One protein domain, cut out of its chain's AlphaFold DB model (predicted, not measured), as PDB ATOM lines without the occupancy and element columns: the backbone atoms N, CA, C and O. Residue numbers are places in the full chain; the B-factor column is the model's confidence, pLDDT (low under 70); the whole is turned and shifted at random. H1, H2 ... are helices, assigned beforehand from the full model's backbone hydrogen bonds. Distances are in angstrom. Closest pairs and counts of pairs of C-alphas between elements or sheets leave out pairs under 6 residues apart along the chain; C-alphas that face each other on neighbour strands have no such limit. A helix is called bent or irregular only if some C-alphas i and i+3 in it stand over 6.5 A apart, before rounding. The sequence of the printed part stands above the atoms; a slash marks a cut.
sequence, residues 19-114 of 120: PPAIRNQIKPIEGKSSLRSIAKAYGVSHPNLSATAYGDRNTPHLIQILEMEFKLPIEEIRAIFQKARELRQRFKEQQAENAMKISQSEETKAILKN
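AT A GLANCE: This is residues 19 to 114 of the 120 residues of an uncharacterized protein of Leptospira kirschneri str. 200802841 (UniProt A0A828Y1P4). One very long, straight helix, H5, has a small compact head of four short helices at its beginning, like a long arm with a knob at one end; residues 86 to 114 of H5 stick out free of the head and make most of the length. In the head, H3 and H4 cross each other and pack on the first turns of H5, H2 packs on H3 away from H5, and H1 sits loosely near H4 and H5. The printed part has 96 residues with five named helices, in the order H1, H2, H3, H4, H5, and no named strand; the class is all helix, with 74 residues in the helices. The whole is extended, with a radius of gyration of the C-alphas of 19.9 A and spans of 65 by 26 by 23 A along its three main axes.

HOW THE PARTS SIT: H1, residues 20 to 25, touches no helix. It is close to H5, residues 74 to 114, but not clearly touching: the closest C-alphas, those of Ala 21 and Ile 80, are 7.4 A apart. These two run opposite ways at a shallow tilt of 34.5 degrees, only just short of steep. H1 is also close to H4, residues 60 to 70, but not clearly touching, with the closest C-alphas, those of Ile 22 and Phe 70, 7.5 A apart; their lines are about perpendicular at 70.4 degrees, only just past steep. H2, residues 35 to 41, is apart from H1 and from H5. H2 touches H3, residues 46 to 54, and the closest C-alphas are those of Ala 39 and His 46, 5.1 A apart. H2 and H3 run opposite ways at a steep tilt of 50 degrees. H3 is the hub, touching three helices, H2, H4 and H5. H3 and H4 are about perpendicular at 78 degrees, and their closest C-alphas, those of Leu 49 and Leu 62, are 6.0 A apart. H5 touches H3 with its residues 74 to 82 alone, the closest C-alphas being those of Tyr 54 and Arg 78 at 5.5 A, and the lines are about perpendicular at 86 degrees. H5 touches H4 with its residues 74 to 77 alone; the closest C-alphas, those of Glu 67 and Ile 74, are 6.0 A apart, and the lines are about perpendicular at 75 degrees. In H1, H2, H3, H4 and H5, every backbone O i to N i+4 pair is within hydrogen-bond range.

IN THESE COORDINATES: H1 runs from Pro 20, with its C-alpha at (51.375, 9.394, 14.636), to Gln 25. H2 runs from Leu 35 to Ala 41, and H3 from His 46 to Tyr 54, 12.3 A from first to last C-alpha. H4 runs from Pro 60 to Phe 70 over 15.3 A. H5 has 41 residues and runs 60.0 A, from Ile 74, with its C-alpha at (49.971, 22.741, 25.537), to Asn 114, with its C-alpha at (24.494, 2.662, -24.955). No helix is bent.

THE WHOLE: The two C-alphas farthest apart, those of His 61 and Asn 114, are 65.8 A apart. Without residues 86 to 114, which stand free, the body has 67 residues and spans 26 by 24 by 18 A, with a radius of gyration of 10.7 A. The printed part has no cut. The links from H2 to H3, H3 to H4 and H4 to H5 are tight, and the link from H1 to H2, with 9 residues, is short. The mean pLDDT of the printed part is 78.6; residues 19 to 33 are under 70, and H1, which belongs to that stretch, has a mean of 60.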
ATOM      1  N   PRO A  19      47.473  10.968  17.106       66.25
ATOM      2  CA  PRO A  19      48.274  11.328  15.942       66.25
ATOM      3  C   PRO A  19      49.630  10.590  15.920       66.25
ATOM      4  O   PRO A  19      50.249  10.441  16.978       66.25
ATOM      5  N   PRO A  20      50.123  10.150  14.745       62.66
ATOM      6  CA  PRO A  20      51.375   9.394  14.636       62.66
ATOM      7  C   PRO A  20      52.594  10.121  15.213       62.66
ATOM      8  O   PRO A  20      53.449   9.473  15.803       62.66
ATOM      9  N   ALA A  21      52.647  11.455  15.104       64.19
ATOM     10  CA  ALA A  21      53.736  12.271  15.649       64.19
ATOM     11  C   ALA A  21      53.897  12.080  17.168       64.19
ATOM     12  O   ALA A  21      54.984  11.758  17.636       64.19
ATOM     13  N   ILE A  22      52.784  12.140  17.907       58.75
ATOM     14  CA  ILE A  22      52.745  11.895  19.357       58.75
ATOM     15  C   ILE A  22      53.148  10.452  19.668       58.75
ATOM     16  O   ILE A  22      53.924  10.202  20.582       58.75
ATOM     17  N   ARG A  23      52.647   9.493  18.883       58.44
ATOM     18  CA  ARG A  23      52.913   8.065  19.094       58.44
ATOM     19  C   ARG A  23      54.378   7.678  18.852       58.44
ATOM     20  O   ARG A  23      54.843   6.719  19.461       58.44
ATOM     21  N   ASN A  24      55.064   8.382  17.952       58.78
ATOM     22  CA  ASN A  24      56.447   8.096  17.573       58.78
ATOM     23  C   ASN A  24      57.465   8.842  18.452       58.78
ATOM     24  O   ASN A  24      58.526   8.290  18.718       58.78
ATOM     25  N   GLN A  25      57.153  10.060  18.918       58.41
ATOM     26  CA  GLN A  25      58.037  10.829  19.809       58.41
ATOM     27  C   GLN A  25      57.891  10.439  21.282       58.41
ATOM     28  O   GLN A  25      58.875  10.419  22.016       58.41
ATOM     29  N   ILE A  26      56.679  10.106  21.724       52.75
ATOM     30  CA  ILE A  26      56.384   9.852  23.130       52.75
ATOM     31  C   ILE A  26      55.933   8.401  23.224       52.75
ATOM     32  O   ILE A  26      54.827   8.068  22.805       52.75
ATOM     33  N   LYS A  27      56.778   7.516  23.769       51.06
ATOM     34  CA  LYS A  27      56.294   6.241  24.319       51.06
ATOM     35  C   LYS A  27      55.404   6.620  25.510       51.06
ATOM     36  O   LYS A  27      55.960   7.015  26.535       51.06
ATOM     37  N   PRO A  28      54.060   6.569  25.401       50.47
ATOM     38  CA  PRO A  28      53.201   6.955  26.511       50.47
ATOM     39  C   PRO A  28      53.477   5.971  27.642       50.47
ATOM     40  O   PRO A  28      53.480   4.761  27.401       50.47
ATOM     41  N   ILE A  29      53.730   6.486  28.843       53.94
ATOM     42  CA  ILE A  29      54.272   5.723  29.980       53.94
ATOM     43  C   ILE A  29      53.376   4.519  30.344       53.94
ATOM     44  O   ILE A  29      53.867   3.526  30.867       53.94
ATOM     45  N   GLU A  30      52.087   4.539  29.975       46.88
ATOM     46  CA  GLU A  30      51.101   3.532  30.399       46.88
ATOM     47  C   GLU A  30      50.216   2.957  29.271       46.88
ATOM     48  O   GLU A  30      49.012   2.772  29.439       46.88
ATOM     49  N   GLY A  31      50.741   2.706  28.065       45.34
ATOM     50  CA  GLY A  31      49.948   2.029  27.012       45.34
ATOM     51  C   GLY A  31      48.701   2.809  26.536       45.34
ATOM     52  O   GLY A  31      47.838   2.281  25.822       45.34
ATOM     53  N   LYS A  32      48.616   4.097  26.891       56.81
ATOM     54  CA  LYS A  32      47.533   5.034  26.573       56.81
ATOM     55  C   LYS A  32      47.652   5.516  25.125       56.81
ATOM     56  O   LYS A  32      48.104   6.613  24.831       56.81
ATOM     57  N   SER A  33      47.220   4.685  24.181       61.53
ATOM     58  CA  SER A  33      47.282   4.983  22.735       61.53
ATOM     59  C   SER A  33      46.223   5.981  22.229       61.53
ATOM     60  O   SER A  33      46.144   6.249  21.025       61.53
ATOM     61  N   SER A  34      45.383   6.518  23.121       70.94
ATOM     62  CA  SER A  34      44.255   7.401  22.797       70.94
ATOM     63  C   SER A  34      43.973   8.425  23.908       70.94
ATOM     64  O   SER A  34      44.170   8.140  25.091       70.94
ATOM     65  N   LEU A  35      43.395   9.579  23.556       81.25
ATOM     66  CA  LEU A  35      42.857  10.531  24.545       81.25
ATOM     67  C   LEU A  35      41.814   9.881  25.467       81.25
ATOM     68  O   LEU A  35      41.686  10.254  26.626       81.25
ATOM     69  N   ARG A  36      41.082   8.870  24.982       79.94
ATOM     70  CA  ARG A  36      40.089   8.131  25.776       79.94
ATOM     71  C   ARG A  36      40.728   7.296  26.882       79.94
ATOM     72  O   ARG A  36      40.168   7.227  27.971       79.94
ATOM     73  N   SER A  37      41.881   6.683  26.622       78.94
ATOM     74  CA  SER A  37      42.637   5.969  27.657       78.94
ATOM     75  C   SER A  37      43.226   6.923  28.696       78.94
ATOM     76  O   SER A  37      43.164   6.609  29.878       78.94
ATOM     77  N   ILE A  38      43.704   8.100  28.274       81.75
ATOM     78  CA  ILE A  38      44.180   9.148  29.192       81.75
ATOM     79  C   ILE A  38      43.026   9.623  30.079       81.75
ATOM     80  O   ILE A  38      43.111   9.546  31.299       81.75
ATOM     81  N   ALA A  39      41.899   9.999  29.473       84.62
ATOM     82  CA  ALA A  39      40.725  10.461  30.202       84.62
ATOM     83  C   ALA A  39      40.241   9.447  31.252       84.62
ATOM     84  O   ALA A  39      39.954   9.817  32.385       84.62
ATOM     85  N   LYS A  40      40.218   8.154  30.895       84.19
ATOM     86  CA  LYS A  40      39.837   7.078  31.819       84.19
ATOM     87  C   LYS A  40      40.800   6.954  33.004       84.19
ATOM     88  O   LYS A  40      40.334   6.718  34.111       84.19
ATOM     89  N   ALA A  41      42.105   7.090  32.778       82.19
ATOM     90  CA  ALA A  41      43.108   6.946  33.832       82.19
ATOM     91  C   ALA A  41      43.054   8.082  34.862       82.19
ATOM     92  O   ALA A  41      43.203   7.828  36.050       82.19
ATOM     93  N   TYR A  42      42.771   9.307  34.416       83.00
ATOM     94  CA  TYR A  42      42.618  10.466  35.303       83.00
ATOM     95  C   TYR A  42      41.183  10.678  35.803       83.00
ATOM     96  O   TYR A  42      40.911  11.672  36.466       83.00
ATOM     97  N   GLY A  43      40.241   9.790  35.464       85.44
ATOM     98  CA  GLY A  43      38.838   9.936  35.862       85.44
ATOM     99  C   GLY A  43      38.145  11.178  35.281       85.44
ATOM    100  O   GLY A  43      37.142  11.633  35.823       85.44
ATOM    101  N   VAL A  44      38.658  11.736  34.180       88.19
ATOM    102  CA  VAL A  44      38.120  12.951  33.551       88.19
ATOM    103  C   VAL A  44      37.240  12.631  32.344       88.19
ATOM    104  O   VAL A  44      37.351  11.594  31.686       88.19
ATOM    105  N   SER A  45      36.358  13.569  32.003       89.00
ATOM    106  CA  SER A  45      35.502  13.462  30.821       89.00
ATOM    107  C   SER A  45      36.330  13.512  29.530       89.00
ATOM    108  O   SER A  45      36.987  14.511  29.231       89.00
ATOM    109  N   HIS A  46      36.264  12.446  28.723       87.19
ATOM    110  CA  HIS A  46      36.940  12.367  27.421       87.19
ATOM    111  C   HIS A  46      36.567  13.511  26.457       87.19
ATOM    112  O   HIS A  46      37.482  14.076  25.861       87.19
ATOM    113  N   PRO A  47      35.280  13.882  26.277       89.88
ATOM    114  CA  PRO A  47      34.907  15.054  25.483       89.88
ATOM    115  C   PRO A  47      35.604  16.337  25.939       89.88
ATOM    116  O   PRO A  47      36.085  17.098  25.106       89.88
ATOM    117  N   ASN A  48      35.711  16.547  27.254       90.06
ATOM    118  CA  ASN A  48      36.335  17.745  27.805       90.06
ATOM    119  C   ASN A  48      37.845  17.735  27.551       90.06
ATOM    120  O   ASN A  48      38.373  18.717  27.045       90.06
ATOM    121  N   LEU A  49      38.512  16.606  27.812       88.31
ATOM    122  CA  LEU A  49      39.942  16.443  27.543       88.31
ATOM    123  C   LEU A  49      40.260  16.619  26.049       88.31
ATOM    124  O   LEU A  49      41.242  17.261  25.687       88.31
ATOM    125  N   SER A  50      39.403  16.083  25.176       89.19
ATOM    126  CA  SER A  50      39.532  16.255  23.729       89.19
ATOM    127  C   SER A  50      39.367  17.714  23.318       89.19
ATOM    128  O   SER A  50      40.190  18.207  22.556       89.19
ATOM    129  N   ALA A  51      38.347  18.413  23.822       87.69
ATOM    130  CA  ALA A  51      38.148  19.835  23.547       87.69
ATOM    131  C   ALA A  51      39.359  20.670  23.998       87.69
ATOM    132  O   ALA A  51      39.800  21.559  23.278       87.69
ATOM    133  N   THR A  52      39.959  20.342  25.146       90.44
ATOM    134  CA  THR A  52      41.175  21.014  25.622       90.44
ATOM    135  C   THR A  52      42.381  20.763  24.716       90.44
ATOM    136  O   THR A  52      43.104  21.705  24.393       90.44
ATOM    137  N   ALA A  53      42.565  19.526  24.241       87.31
ATOM    138  CA  ALA A  53      43.643  19.175  23.315       87.31
ATOM    139  C   ALA A  53      43.518  19.877  21.949       87.31
ATOM    140  O   ALA A  53      44.532  20.203  21.338       87.31
ATOM    141  N   TYR A  54      42.292  20.136  21.477       86.69
ATOM    142  CA  TYR A  54      42.042  20.888  20.237       86.69
ATOM    143  C   TYR A  54      42.046  22.414  20.420       86.69
ATOM    144  O   TYR A  54      42.070  23.135  19.425       86.69
ATOM    145  N   GLY A  55      42.069  22.906  21.662       87.81
ATOM    146  CA  GLY A  55      42.017  24.336  21.977       87.81
ATOM    147  C   GLY A  55      40.605  24.917  22.094       87.81
ATOM    148  O   GLY A  55      40.472  26.095  22.397       87.81
ATOM    149  N   ASP A  56      39.557  24.101  21.949       87.50
ATOM    150  CA  ASP A  56      38.154  24.520  22.100       87.50
ATOM    151  C   ASP A  56      37.790  24.829  23.568       87.50
ATOM    152  O   ASP A  56      36.771  25.452  23.862       87.50
ATOM    153  N   ARG A  57      38.611  24.362  24.519       86.94
ATOM    154  CA  ARG A  57      38.475  24.634  25.955       86.94
ATOM    155  C   ARG A  57      39.813  24.948  26.602       86.94
ATOM    156  O   ARG A  57      40.823  24.316  26.301       86.94
ATOM    157  N   ASN A  58      39.784  25.844  27.583       89.62
ATOM    158  CA  ASN A  58      40.962  26.247  28.345       89.62
ATOM    159  C   ASN A  58      40.766  25.960  29.840       89.62
ATOM    160  O   ASN A  58      40.496  26.853  30.634       89.62
ATOM    161  N   THR A  59      40.819  24.680  30.216       90.69
ATOM    162  CA  THR A  59      40.641  24.245  31.611       90.69
ATOM    163  C   THR A  59      42.005  23.877  32.204       90.69
ATOM    164  O   THR A  59      42.575  22.882  31.753       90.69
ATOM    165  N   PRO A  60      42.521  24.604  33.217       90.62
ATOM    166  CA  PRO A  60      43.887  24.423  33.728       90.62
ATOM    167  C   PRO A  60      44.217  22.985  34.143       90.62
ATOM    168  O   PRO A  60      45.244  22.444  33.750       90.62
ATOM    169  N   HIS A  61      43.302  22.323  34.853       90.19
ATOM    170  CA  HIS A  61      43.485  20.935  35.287       90.19
ATOM    171  C   HIS A  61      43.644  19.950  34.112       90.19
ATOM    172  O   HIS A  61      44.470  19.042  34.155       90.19
ATOM    173  N   LEU A  62      42.882  20.141  33.028       88.62
ATOM    174  CA  LEU A  62      42.971  19.287  31.839       88.62
ATOM    175  C   LEU A  62      44.238  19.572  31.029       88.62
ATOM    176  O   LEU A  62      44.788  18.655  30.427       88.62
ATOM    177  N   ILE A  63      44.703  20.823  31.030       90.00
ATOM    178  CA  ILE A  63      45.968  21.217  30.406       90.00
ATOM    179  C   ILE A  63      47.127  20.510  31.103       90.00
ATOM    180  O   ILE A  63      47.892  19.831  30.432       90.00
ATOM    181  N   GLN A  64      47.173  20.551  32.435       87.88
ATOM    182  CA  GLN A  64      48.198  19.854  33.214       87.88
ATOM    183  C   GLN A  64      48.230  18.348  32.921       87.88
ATOM    184  O   GLN A  64      49.302  17.783  32.735       87.88
ATOM    185  N   ILE A  65      47.068  17.689  32.820       86.75
ATOM    186  CA  ILE A  65      46.997  16.266  32.441       86.75
ATOM    187  C   ILE A  65      47.640  16.023  31.069       86.75
ATOM    188  O   ILE A  65      48.392  15.065  30.903       86.75
ATOM    189  N   LEU A  66      47.344  16.876  30.085       86.69
ATOM    190  CA  LEU A  66      47.897  16.756  28.735       86.69
ATOM    191  C   LEU A  66      49.409  17.016  28.725       86.69
ATOM    192  O   LEU A  66      50.146  16.246  28.115       86.69
ATOM    193  N   GLU A  67      49.874  18.051  29.420       88.25
ATOM    194  CA  GLU A  67      51.294  18.401  29.506       88.25
ATOM    195  C   GLU A  67      52.109  17.318  30.219       88.25
ATOM    196  O   GLU A  67      53.182  16.952  29.745       88.25
ATOM    197  N   MET A  68      51.585  16.727  31.299       85.56
ATOM    198  CA  MET A  68      52.242  15.613  31.995       85.56
ATOM    199  C   MET A  68      52.335  14.353  31.128       85.56
ATOM    200  O   MET A  68      53.386  13.714  31.077       85.56
ATOM    201  N   GLU A  69      51.247  13.984  30.447       84.38
ATOM    202  CA  GLU A  69      51.196  12.759  29.637       84.38
ATOM    203  C   GLU A  69      52.031  12.863  28.364       84.38
ATOM    204  O   GLU A  69      52.694  11.902  27.967       84.38
ATOM    205  N   PHE A  70      52.013  14.028  27.717       82.12
ATOM    206  CA  PHE A  70      52.760  14.240  26.485       82.12
ATOM    207  C   PHE A  70      54.169  14.779  26.719       82.12
ATOM    208  O   PHE A  70      54.983  14.681  25.810       82.12
ATOM    209  N   LYS A  71      54.495  15.285  27.915       85.62
ATOM    210  CA  LYS A  71      55.775  15.953  28.214       85.62
ATOM    211  C   LYS A  71      56.098  17.074  27.219       85.62
ATOM    212  O   LYS A  71      57.254  17.281  26.863       85.62
ATOM    213  N   LEU A  72      55.060  17.756  26.753       84.56
ATOM    214  CA  LEU A  72      55.118  18.851  25.793       84.56
ATOM    215  C   LEU A  72      54.253  19.998  26.318       84.56
ATOM    216  O   LEU A  72      53.254  19.724  26.989       84.56
ATOM    217  N   PRO A  73      54.582  21.257  25.993       90.06
ATOM    218  CA  PRO A  73      53.713  22.379  26.313       90.06
ATOM    219  C   PRO A  73      52.387  22.268  25.552       90.06
ATOM    220  O   PRO A  73      52.317  21.732  24.438       90.06
ATOM    221  N   ILE A  74      51.315  22.814  26.129       88.94
ATOM    222  CA  ILE A  74      49.971  22.741  25.537       88.94
ATOM    223  C   ILE A  74      49.885  23.318  24.117       88.94
ATOM    224  O   ILE A  74      49.081  22.854  23.307       88.94
ATOM    225  N   GLU A  75      50.722  24.299  23.793       89.06
ATOM    226  CA  GLU A  75      50.791  24.924  22.470       89.06
ATOM    227  C   GLU A  75      51.244  23.933  21.394       89.06
ATOM    228  O   GLU A  75      50.593  23.797  20.353       89.06
ATOM    229  N   GLU A  76      52.300  23.166  21.671       86.31
ATOM    230  CA  GLU A  76      52.797  22.131  20.765       86.31
ATOM    231  C   GLU A  76      51.785  20.998  20.606       86.31
ATOM    232  O   GLU A  76      51.524  20.536  19.491       86.31
ATOM    233  N   ILE A  77      51.144  20.596  21.709       86.12
ATOM    234  CA  ILE A  77      50.078  19.590  21.689       86.12
ATOM    235  C   ILE A  77      48.965  20.053  20.740       86.12
ATOM    236  O   ILE A  77      48.603  19.327  19.809       86.12
ATOM    237  N   ARG A  78      48.469  21.283  20.904       89.62
ATOM    238  CA  ARG A  78      47.423  21.855  20.043       89.62
ATOM    239  C   ARG A  78      47.846  21.888  18.578       89.62
ATOM    240  O   ARG A  78      47.074  21.449  17.725       89.62
ATOM    241  N   ALA A  79      49.069  22.324  18.280       87.94
ATOM    242  CA  ALA A  79      49.589  22.364  16.915       87.94
ATOM    243  C   ALA A  79      49.595  20.972  16.257       87.94
ATOM    244  O   ALA A  79      49.186  20.815  15.103       87.94
ATOM    245  N   ILE A  80      49.994  19.932  16.996       85.44
ATOM    246  CA  ILE A  80      49.983  18.553  16.494       85.44
ATOM    247  C   ILE A  80      48.549  18.070  16.239       85.44
ATOM    248  O   ILE A  80      48.268  17.454  15.204       85.44
ATOM    249  N   PHE A  81      47.623  18.352  17.158       84.50
ATOM    250  CA  PHE A  81      46.219  17.971  17.007       84.50
ATOM    251  C   PHE A  81      45.532  18.708  15.849       84.50
ATOM    252  O   PHE A  81      44.746  18.083  15.128       84.50
ATOM    253  N   GLN A  82      45.860  19.981  15.610       86.00
ATOM    254  CA  GLN A  82      45.364  20.736  14.457       86.00
ATOM    255  C   GLN A  82      45.899  20.188  13.132       86.00
ATOM    256  O   GLN A  82      45.098  19.830  12.269       86.00
ATOM    257  N   LYS A  83      47.215  19.969  13.002       84.38
ATOM    258  CA  LYS A  83      47.800  19.334  11.804       84.38
ATOM    259  C   LYS A  83      47.157  17.976  11.506       84.38
ATOM    260  O   LYS A  83      46.846  17.646  10.362       84.38
ATOM    261  N   ALA A  84      46.891  17.181  12.543       80.19
ATOM    262  CA  ALA A  84      46.201  15.901  12.393       80.19
ATOM    263  C   ALA A  84      44.726  16.044  11.965       80.19
ATOM    264  O   ALA A  84      44.193  15.144  11.310       80.19
ATOM    265  N   ARG A  85      44.046  17.136  12.341       81.88
ATOM    266  CA  ARG A  85      42.681  17.455  11.893       81.88
ATOM    267  C   ARG A  85      42.671  17.821  10.413       81.88
ATOM    268  O   ARG A  85      41.867  17.252   9.678       81.88
ATOM    269  N   GLU A  86      43.582  18.687   9.983       84.81
ATOM    270  CA  GLU A  86      43.721  19.116   8.585       84.81
ATOM    271  C   GLU A  86      44.033  17.944   7.655       84.81
ATOM    272  O   GLU A  86      43.336  17.739   6.664       84.81
ATOM    273  N   LEU A  87      45.011  17.103   8.011       80.00
ATOM    274  CA  LEU A  87      45.351  15.908   7.231       80.00
ATOM    275  C   LEU A  87      44.149  14.973   7.048       80.00
ATOM    276  O   LEU A  87      43.954  14.405   5.976       80.00
ATOM    277  N   ARG A  88      43.310  14.828   8.081       75.81
ATOM    278  CA  ARG A  88      42.083  14.024   7.989       75.81
ATOM    279  C   ARG A  88      41.019  14.670   7.110       75.81
ATOM    280  O   ARG A  88      40.254  13.927   6.504       75.81
ATOM    281  N   GLN A  89      40.924  15.998   7.076       82.31
ATOM    282  CA  GLN A  89      39.996  16.680   6.171       82.31
ATOM    283  C   GLN A  89      40.444  16.529   4.721       82.31
ATOM    284  O   GLN A  89      39.676  16.000   3.926       82.31
ATOM    285  N   ARG A  90      41.717  16.811   4.423       79.94
ATOM    286  CA  ARG A  90      42.286  16.623   3.079       79.94
ATOM    287  C   ARG A  90      42.115  15.195   2.567       79.94
ATOM    288  O   ARG A  90      41.739  14.981   1.424       79.94
ATOM    289  N   PHE A  91      42.332  14.200   3.427       77.00
ATOM    290  CA  PHE A  91      42.131  12.801   3.049       77.00
ATOM    291  C   PHE A  91      40.661  12.473   2.741       77.00
ATOM    292  O   PHE A  91      40.381  11.695   1.835       77.00
ATOM    293  N   LYS A  92      39.707  13.066   3.471       77.44
ATOM    294  CA  LYS A  92      38.275  12.907   3.178       77.44
ATOM    295  C   LYS A  92      37.877  13.582   1.869       77.44
ATOM    296  O   LYS A  92      37.107  13.000   1.117       77.44
ATOM    297  N   GLU A  93      38.399  14.776   1.610       81.00
ATOM    298  CA  GLU A  93      38.175  15.507   0.359       81.00
ATOM    299  C   GLU A  93      38.707  14.711  -0.833       81.00
ATOM    300  O   GLU A  93      37.966  14.472  -1.779       81.00
ATOM    301  N   GLN A  94      39.930  14.180  -0.736       76.12
ATOM    302  CA  GLN A  94      40.503  13.305  -1.762       76.12
ATOM    303  C   GLN A  94      39.675  12.035  -1.985       76.12
ATOM    304  O   GLN A  94      39.510  11.602  -3.122       76.12
ATOM    305  N   GLN A  95      39.132  11.423  -0.926       75.38
ATOM    306  CA  GLN A  95      38.234  10.276  -1.088       75.38
ATOM    307  C   GLN A  95      36.935  10.652  -1.800       75.38
ATOM    308  O   GLN A  95      36.493   9.899  -2.663       75.38
ATOM    309  N   ALA A  96      36.339  11.796  -1.461       78.00
ATOM    310  CA  ALA A  96      35.132  12.278  -2.122       78.00
ATOM    311  C   ALA A  96      35.398  12.600  -3.601       78.00
ATOM    312  O   ALA A  96      34.628  12.193  -4.465       78.00
ATOM    313  N   GLU A  97      36.520  13.255  -3.904       73.50
ATOM    314  CA  GLU A  97      36.931  13.577  -5.272       73.50
ATOM    315  C   GLU A  97      37.196  12.310  -6.096       73.50
ATOM    316  O   GLU A  97      36.717  12.185  -7.222       73.50
ATOM    317  N   ASN A  98      37.899  11.332  -5.524       75.31
ATOM    318  CA  ASN A  98      38.150  10.053  -6.186       75.31
ATOM    319  C   ASN A  98      36.857   9.255  -6.391       75.31
ATOM    320  O   ASN A  98      36.674   8.679  -7.459       75.31
ATOM    321  N   ALA A  99      35.937   9.255  -5.423       70.25
ATOM    322  CA  ALA A  99      34.630   8.619  -5.575       70.25
ATOM    323  C   ALA A  99      33.801   9.274  -6.695       70.25
ATOM    324  O   ALA A  99      33.211   8.566  -7.508       70.25
ATOM    325  N   MET A 100      33.814  10.609  -6.797       70.75
ATOM    326  CA  MET A 100      33.142  11.321  -7.890       70.75
ATOM    327  C   MET A 100      33.771  11.026  -9.256       70.75
ATOM    328  O   MET A 100      33.043  10.782 -10.213       70.75
ATOM    329  N   LYS A 101      35.107  10.977  -9.355       72.12
ATOM    330  CA  LYS A 101      35.811  10.605 -10.597       72.12
ATOM    331  C   LYS A 101      35.465   9.186 -11.055       72.12
ATOM    332  O   LYS A 101      35.296   8.957 -12.250       72.12
ATOM    333  N   ILE A 102      35.342   8.244 -10.117       71.00
ATOM    334  CA  ILE A 102      34.932   6.865 -10.411       71.00
ATOM    335  C   ILE A 102      33.481   6.839 -10.912       71.00
ATOM    336  O   ILE A 102      33.237   6.271 -11.970       71.00
ATOM    337  N   SER A 103      32.554   7.528 -10.234       72.38
ATOM    338  CA  SER A 103      31.144   7.625 -10.658       72.38
ATOM    339  C   SER A 103      31.003   8.206 -12.067       72.38
ATOM    340  O   SER A 103      30.353   7.616 -12.924       72.38
ATOM    341  N   GLN A 104      31.685   9.320 -12.355       71.38
ATOM    342  CA  GLN A 104      31.676   9.935 -13.686       71.38
ATOM    343  C   GLN A 104      32.282   9.013 -14.752       71.38
ATOM    344  O   GLN A 104      31.802   8.959 -15.886       71.38
ATOM    345  N   SER A 105      33.329   8.256 -14.409       75.31
ATOM    346  CA  SER A 105      33.895   7.249 -15.307       75.31
ATOM    347  C   SER A 105      32.910   6.109 -15.590       75.31
ATOM    348  O   SER A 105      32.809   5.667 -16.730       75.31
ATOM    349  N   GLU A 106      32.153   5.640 -14.601       77.19
ATOM    350  CA  GLU A 106      31.138   4.597 -14.797       77.19
ATOM    351  C   GLU A 106      29.951   5.095 -15.633       77.19
ATOM    352  O   GLU A 106      29.525   4.408 -16.564       77.19
ATOM    353  N   GLU A 107      29.474   6.313 -15.375       73.94
ATOM    354  CA  GLU A 107      28.408   6.960 -16.147       73.94
ATOM    355  C   GLU A 107      28.818   7.174 -17.610       73.94
ATOM    356  O   GLU A 107      28.080   6.820 -18.529       73.94
ATOM    357  N   THR A 108      30.030   7.681 -17.853       73.19
ATOM    358  CA  THR A 108      30.557   7.872 -19.216       73.19
ATOM    359  C   THR A 108      30.743   6.546 -19.953       73.19
ATOM    360  O   THR A 108      30.379   6.449 -21.127       73.19
ATOM    361  N   LYS A 109      31.221   5.493 -19.274       79.06
ATOM    362  CA  LYS A 109      31.279   4.130 -19.834       79.06
ATOM    363  C   LYS A 109      29.890   3.603 -20.199       79.06
ATOM    364  O   LYS A 109      29.732   3.004 -21.264       79.06
ATOM    365  N   ALA A 110      28.886   3.830 -19.355       78.25
ATOM    366  CA  ALA A 110      27.510   3.412 -19.612       78.25
ATOM    367  C   ALA A 110      26.894   4.150 -20.814       78.25
ATOM    368  O   ALA A 110      26.293   3.516 -21.681       78.25
ATOM    369  N   ILE A 111      27.103   5.465 -20.914       78.00
ATOM    370  CA  ILE A 111      26.637   6.286 -22.040       78.00
ATOM    371  C   ILE A 111      27.301   5.841 -23.352       78.00
ATOM    372  O   ILE A 111      26.607   5.596 -24.337       78.00
ATOM    373  N   LEU A 112      28.627   5.656 -23.368       75.12
ATOM    374  CA  LEU A 112      29.366   5.184 -24.549       75.12
ATOM    375  C   LEU A 112      28.904   3.793 -25.008       75.12
ATOM    376  O   LEU A 112      28.707   3.577 -26.204       75.12
ATOM    377  N   LYS A 113      28.665   2.874 -24.063       80.38
ATOM    378  CA  LYS A 113      28.128   1.538 -24.348       80.38
ATOM    379  C   LYS A 113      26.723   1.603 -24.955       80.38
ATOM    380  O   LYS A 113      26.452   0.896 -25.922       80.38
ATOM    381  N   ASN A 114      25.851   2.467 -24.431       81.50
ATOM    382  CA  ASN A 114      24.494   2.662 -24.955       81.50
ATOM    383  C   ASN A 114      24.487   3.296 -26.355       81.50
ATOM    384  O   ASN A 114      23.588   3.020 -27.143       81.50
TER     385      ASN A 114